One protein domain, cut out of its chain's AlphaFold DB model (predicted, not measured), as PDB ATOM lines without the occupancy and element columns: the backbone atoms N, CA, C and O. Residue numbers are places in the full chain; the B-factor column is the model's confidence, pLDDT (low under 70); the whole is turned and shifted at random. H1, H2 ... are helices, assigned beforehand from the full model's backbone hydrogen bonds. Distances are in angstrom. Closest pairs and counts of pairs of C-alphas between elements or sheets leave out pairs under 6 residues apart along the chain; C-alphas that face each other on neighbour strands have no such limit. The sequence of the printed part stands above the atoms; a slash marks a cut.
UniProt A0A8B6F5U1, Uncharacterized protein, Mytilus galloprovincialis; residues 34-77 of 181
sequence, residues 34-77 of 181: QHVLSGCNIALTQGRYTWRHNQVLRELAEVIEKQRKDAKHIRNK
ATOM      1  N   GLN A  34     142.181 162.529 151.543       79.44
ATOM      2  CA  GLN A  34     143.575 162.222 151.234       79.44
ATOM      3  C   GLN A  34     144.456 162.284 152.483       79.44
ATOM      4  O   GLN A  34     145.299 161.415 152.655       79.44
ATOM      5  N   HIS A  35     144.261 163.258 153.373       81.44
ATOM      6  CA  HIS A  35     145.030 163.364 154.613       81.44
ATOM      7  C   HIS A  35     144.770 162.186 155.562       81.44
ATOM      8  O   HIS A  35     145.699 161.637 156.156       81.44
ATOM      9  N   VAL A  36     143.508 161.767 155.678       78.31
ATOM     10  CA  VAL A  36     143.129 160.622 156.517       78.31
ATOM     11  C   VAL A  36     143.683 159.315 155.941       78.31
ATOM     12  O   VAL A  36     144.189 158.500 156.706       78.31
ATOM     13  N   LEU A  37     143.657 159.133 154.615       79.12
ATOM     14  CA  LEU A  37     144.119 157.912 153.935       79.12
ATOM     15  C   LEU A  37     145.633 157.855 153.662       79.12
ATOM     16  O   LEU A  37     146.194 156.769 153.618       79.12
ATOM     17  N   SER A  38     146.305 158.996 153.483       76.31
ATOM     18  CA  SER A  38     147.755 159.059 153.202       76.31
ATOM     19  C   SER A  38     148.606 159.087 154.474       76.31
ATOM     20  O   SER A  38     149.829 159.075 154.396       76.31
ATOM     21  N   GLY A  39     147.968 159.133 155.645       74.75
ATOM     22  CA  GLY A  39     148.650 159.212 156.928       74.75
ATOM     23  C   GLY A  39     148.858 160.650 157.384       74.75
ATOM     24  O   GLY A  39     149.649 161.405 156.826       74.75
ATOM     25  N   CYS A  40     148.194 161.025 158.476       80.75
ATOM     26  CA  CYS A  40     148.581 162.212 159.222       80.75
ATOM     27  C   CYS A  40     149.963 161.968 159.841       80.75
ATOM     28  O   CYS A  40     150.111 161.025 160.614       80.75
ATOM     29  N   ASN A  41     150.953 162.825 159.569       79.31
ATOM     30  CA  ASN A  41     152.314 162.673 160.107       79.31
ATOM     31  C   ASN A  41     152.328 162.528 161.644       79.31
ATOM     32  O   ASN A  41     153.077 161.743 162.213       79.31
ATOM     33  N   ILE A  42     151.428 163.234 162.328       78.19
ATOM     34  CA  ILE A  42     151.302 163.185 163.790       78.19
ATOM     35  C   ILE A  42     150.659 161.875 164.265       78.19
ATOM     36  O   ILE A  42     151.080 161.307 165.267       78.19
ATOM     37  N   ALA A  43     149.670 161.356 163.534       74.38
ATOM     38  CA  ALA A  43     149.105 160.038 163.820       74.38
ATOM     39  C   ALA A  43     150.120 158.918 163.551       74.38
ATOM     40  O   ALA A  43     150.164 157.941 164.295       74.38
ATOM     41  N   LEU A  44     150.937 159.082 162.509       79.75
ATOM     42  CA  LEU A  44     151.950 158.125 162.085       79.75
ATOM     43  C   LEU A  44     153.102 158.050 163.092       79.75
ATOM     44  O   LEU A  44     153.431 156.969 163.565       79.75
ATOM     45  N   THR A  45     153.651 159.202 163.479       79.81
ATOM     46  CA  THR A  45     154.723 159.300 164.488       79.81
ATOM     47  C   THR A  45     154.298 158.776 165.856       79.81
ATOM     48  O   THR A  45     155.121 158.232 166.581       79.81
ATOM     49  N   GLN A  46     153.014 158.901 166.204       79.44
ATOM     50  CA  GLN A  46     152.486 158.450 167.492       79.44
ATOM     51  C   GLN A  46     151.872 157.044 167.444       79.44
ATOM     52  O   GLN A  46     151.330 156.589 168.447       79.44
ATOM     53  N   GLY A  47     151.900 156.360 166.293       73.12
ATOM     54  CA  GLY A  47     151.315 155.023 166.126       73.12
ATOM     55  C   GLY A  47     149.785 154.967 166.260       73.12
ATOM     56  O   GLY A  47     149.193 153.892 166.227       73.12
ATOM     57  N   ARG A  48     149.113 156.119 166.371       70.31
ATOM     58  CA  ARG A  48     147.661 156.249 166.581       70.31
ATOM     59  C   ARG A  48     146.890 156.348 165.272       70.31
ATOM     60  O   ARG A  48     145.933 157.109 165.150       70.31
ATOM     61  N   TYR A  49     147.309 155.592 164.264       65.94
ATOM     62  CA  TYR A  49     146.632 155.540 162.967       65.94
ATOM     63  C   TYR A  49     145.370 154.654 162.987       65.94
ATOM     64  O   TYR A  49     144.857 154.219 161.958       65.94
ATOM     65  N   THR A  50     144.862 154.344 164.173       72.56
ATOM     66  CA  THR A  50     143.838 153.335 164.394       72.56
ATOM     67  C   THR A  50     142.479 153.993 164.642       72.56
ATOM     68  O   THR A  50     142.359 155.146 165.045       72.56
ATOM     69  N   TRP A  51     141.420 153.269 164.299       70.75
ATOM     70  CA  TRP A  51     140.025 153.718 164.233       70.75
ATOM     71  C   TRP A  51     139.634 154.612 163.050       70.75
ATOM     72  O   TRP A  51     138.919 154.114 162.189       70.75
ATOM     73  N   ARG A  52     140.072 155.878 162.937       72.50
ATOM     74  CA  ARG A  52     139.574 156.766 161.850       72.50
ATOM     75  C   ARG A  52     139.891 156.219 160.456       72.50
ATOM     76  O   ARG A  52     139.018 156.188 159.597       72.50
ATOM     77  N   HIS A  53     141.112 155.727 160.261       79.88
ATOM     78  CA  HIS A  53     141.508 155.047 159.030       79.88
ATOM     79  C   HIS A  53     140.689 153.768 158.799       79.88
ATOM     80  O   HIS A  53     140.110 153.583 157.732       79.88
ATOM     81  N   ASN A  54     140.566 152.918 159.823       83.12
ATOM     82  CA  ASN A  54     139.831 151.652 159.730       83.12
ATOM     83  C   ASN A  54     138.337 151.862 159.464       83.12
ATOM     84  O   ASN A  54     137.714 151.027 158.815       83.12
ATOM     85  N   GLN A  55     137.764 152.959 159.958       82.00
ATOM     86  CA  GLN A  55     136.386 153.329 159.682       82.00
ATOM     87  C   GLN A  55     136.234 153.718 158.215       82.00
ATOM     88  O   GLN A  55     135.410 153.128 157.532       82.00
ATOM     89  N   VAL A  56     137.080 154.613 157.692       84.44
ATOM     90  CA  VAL A  56     137.034 154.990 156.267       84.44
ATOM     91  C   VAL A  56     137.244 153.772 155.360       84.44
ATOM     92  O   VAL A  56     136.514 153.604 154.387       84.44
ATOM     93  N   LEU A  57     138.186 152.883 155.689       87.69
ATOM     94  CA  LEU A  57     138.389 151.646 154.930       87.69
ATOM     95  C   LEU A  57     137.172 150.718 154.962       87.69
ATOM     96  O   LEU A  57     136.880 150.071 153.957       87.69
ATOM     97  N   ARG A  58     136.463 150.649 156.092       88.88
ATOM     98  CA  ARG A  58     135.242 149.848 156.222       88.88
ATOM     99  C   ARG A  58     134.141 150.378 155.313       88.88
ATOM    100  O   ARG A  58     133.609 149.609 154.522       88.88
ATOM    101  N   GLU A  59     133.886 151.684 155.353       89.69
ATOM    102  CA  GLU A  59     132.896 152.331 154.482       89.69
ATOM    103  C   GLU A  59     133.229 152.099 152.997       89.69
ATOM    104  O   GLU A  59     132.373 151.709 152.202       89.69
ATOM    105  N   LEU A  60     134.502 152.264 152.612       91.81
ATOM    106  CA  LEU A  60     134.951 152.007 151.240       91.81
ATOM    107  C   LEU A  60     134.744 150.543 150.833       91.81
ATOM    108  O   LEU A  60     134.268 150.270 149.729       91.81
ATOM    109  N   ALA A  61     135.075 149.600 151.717       94.94
ATOM    110  CA  ALA A  61     134.879 148.179 151.463       94.94
ATOM    111  C   ALA A  61     133.394 147.836 151.272       94.94
ATOM    112  O   ALA A  61     133.055 147.086 150.356       94.94
ATOM    113  N   GLU A  62     132.503 148.415 152.076       93.69
ATOM    114  CA  GLU A  62     131.056 148.204 151.964       93.69
ATOM    115  C   GLU A  62     130.498 148.706 150.627       93.69
ATOM    116  O   GLU A  62     129.745 147.986 149.958       93.69
ATOM    117  N   VAL A  63     130.915 149.897 150.188       94.62
ATOM    118  CA  VAL A  63     130.506 150.462 148.892       94.62
ATOM    119  C   VAL A  63     130.977 149.580 147.735       94.62
ATOM    120  O   VAL A  63     130.190 149.269 146.834       94.62
ATOM    121  N   ILE A  64     132.234 149.130 147.765       95.81
ATOM    122  CA  ILE A  64     132.797 148.254 146.727       95.81
ATOM    123  C   ILE A  64     132.062 146.909 146.700       95.81
ATOM    124  O   ILE A  64     131.706 146.409 145.630       95.81
ATOM    125  N   GLU A  65     131.791 146.322 147.864       94.81
ATOM    126  CA  GLU A  65     131.081 145.047 147.967       94.81
ATOM    127  C   GLU A  65     129.641 145.135 147.462       94.81
ATOM    128  O   GLU A  65     129.166 144.222 146.777       94.81
ATOM    129  N   LYS A  66     128.955 146.248 147.733       93.00
ATOM    130  CA  LYS A  66     127.628 146.528 147.175       93.00
ATOM    131  C   LYS A  66     127.677 146.571 145.646       93.00
ATOM    132  O   LYS A  66     126.980 145.797 144.992       93.00
ATOM    133  N   GLN A  67     128.584 147.366 145.079       91.56
ATOM    134  CA  GLN A  67     128.752 147.468 143.624       91.56
ATOM    135  C   GLN A  67     129.118 146.126 142.978       91.56
ATOM    136  O   GLN A  67     128.619 145.789 141.903       91.56
ATOM    137  N   ARG A  68     129.958 145.317 143.635       91.62
ATOM    138  CA  ARG A  68     130.319 143.978 143.152       91.62
ATOM    139  C   ARG A  68     129.105 143.056 143.081       91.62
ATOM    140  O   ARG A  68     128.962 142.318 142.103       91.62
ATOM    141  N   LYS A  69     128.241 143.072 144.100       89.56
ATOM    142  CA  LYS A  69     127.003 142.274 144.128       89.56
ATOM    143  C   LYS A  69     126.047 142.705 143.015       89.56
ATOM    144  O   LYS A  69     125.558 141.841 142.284       89.56
ATOM    145  N   ASP A  70     125.880 144.009 142.822       85.44
ATOM    146  CA  ASP A  70     125.040 144.569 141.760       85.44
ATOM    147  C   ASP A  70     125.570 144.177 140.367       85.44
ATOM    148  O   ASP A  70     124.832 143.672 139.516       85.44
ATOM    149  N   ALA A  71     126.884 144.284 140.150       81.12
ATOM    150  CA  ALA A  71     127.527 143.870 138.904       81.12
ATOM    151  C   ALA A  71     127.433 142.352 138.655       81.12
ATOM    152  O   ALA A  71     127.266 141.913 137.512       81.12
ATOM    153  N   LYS A  72     127.502 141.527 139.708       75.56
ATOM    154  CA  LYS A  72     127.316 140.071 139.601       75.56
ATOM    155  C   LYS A  72     125.894 139.724 139.157       75.56
ATOM    156  O   LYS A  72     125.721 138.823 138.336       75.56
ATOM    157  N   HIS A  73     124.889 140.466 139.619       65.44
ATOM    158  CA  HIS A  73     123.509 140.285 139.169       65.44
ATOM    159  C   HIS A  73     123.340 140.579 137.663       65.44
ATOM    160  O   HIS A  73     122.508 139.962 136.995       65.44
ATOM    161  N   ILE A  74     124.150 141.476 137.090       66.94
ATOM    162  CA  ILE A  74     124.140 141.751 135.643       66.94
ATOM    163  C   ILE A  74     124.756 140.585 134.857       66.94
ATOM    164  O   ILE A  74     124.207 140.178 133.833       66.94
ATOM    165  N   ARG A  75     125.869 140.022 135.346       64.88
ATOM    166  CA  ARG A  75     126.626 138.951 134.665       64.88
ATOM    167  C   ARG A  75     125.999 137.561 134.790       64.88
ATOM    168  O   ARG A  75     126.230 136.722 133.930       64.88
ATOM    169  N   ASN A  76     125.196 137.326 135.825       65.12
ATOM    170  CA  ASN A  76     124.506 136.051 136.039       65.12
ATOM    171  C   ASN A  76     123.271 135.854 135.147       65.12
ATOM    172  O   ASN A  76     122.606 134.826 135.264       65.12
ATOM    173  N   LYS A  77     122.938 136.803 134.261       69.25
ATOM    174  CA  LYS A  77     121.915 136.566 133.242       69.25
ATOM    175  C   LYS A  77     122.490 135.567 132.232       69.25
ATOM    176  O   LYS A  77     123.454 135.919 131.551       69.25
TER     177      LYS A  77
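This is residues 34 to 77 of the 181 residues of an uncharacterized protein of Mytilus galloprovincialis (UniProt A0A8B6F5U1). One long, nearly straight helix, H3, makes most of the length, and the chain before it forms a small hook at its first end. The hook holds two short helices: H1 lies by the first residues of H3, and H2 lies beyond that end of H3, where the chain turns back toward it. From residue 58 on, H3 sticks out alone. The printed part has 44 residues with three named helices in the order H1, H2, H3 and no named strand, and its class is all helix. It is extended, with a radius of gyration of the C-alphas of 15.6 A and spans of 51 by 16 by 9 A.

H3, residues 52 to 75, is the longest helix. H1, residues 34 to 38, only just touches it, with 3 pairs of C-alphas within 8 A; the closest are those of Val 36 and His 53, 6.3 A apart. H3 touches H1 with residues 52 to 53 alone. H2, residues 41 to 45, is apart from H1 and from H3. In H1, H2 and H3 every O i to N i+4 pair is within hydrogen-bond range.

H3 has 24 residues and runs 35.0 A from C-alpha 52 at (139.574, 156.766, 161.850) to C-alpha 75 at (126.626, 138.951, 134.665). H1 has 5 residues, begins with C-alpha 34 at (143.575, 162.222, 151.234) and measures 5.6 A. H2, also 5 residues, measures 6.0 A.

The two C-alphas farthest apart, those of Gln 46 and Lys 77, are 50.9 A apart. The printed part has no cut. The link from H1 to H2 is tight, and that from H2 to H3 is short. Residues 42 to 47 and 58 to 77 stand free. The mean pLDDT of the printed part is 80.6; residue 49 and residues 73 to 77 are under 70.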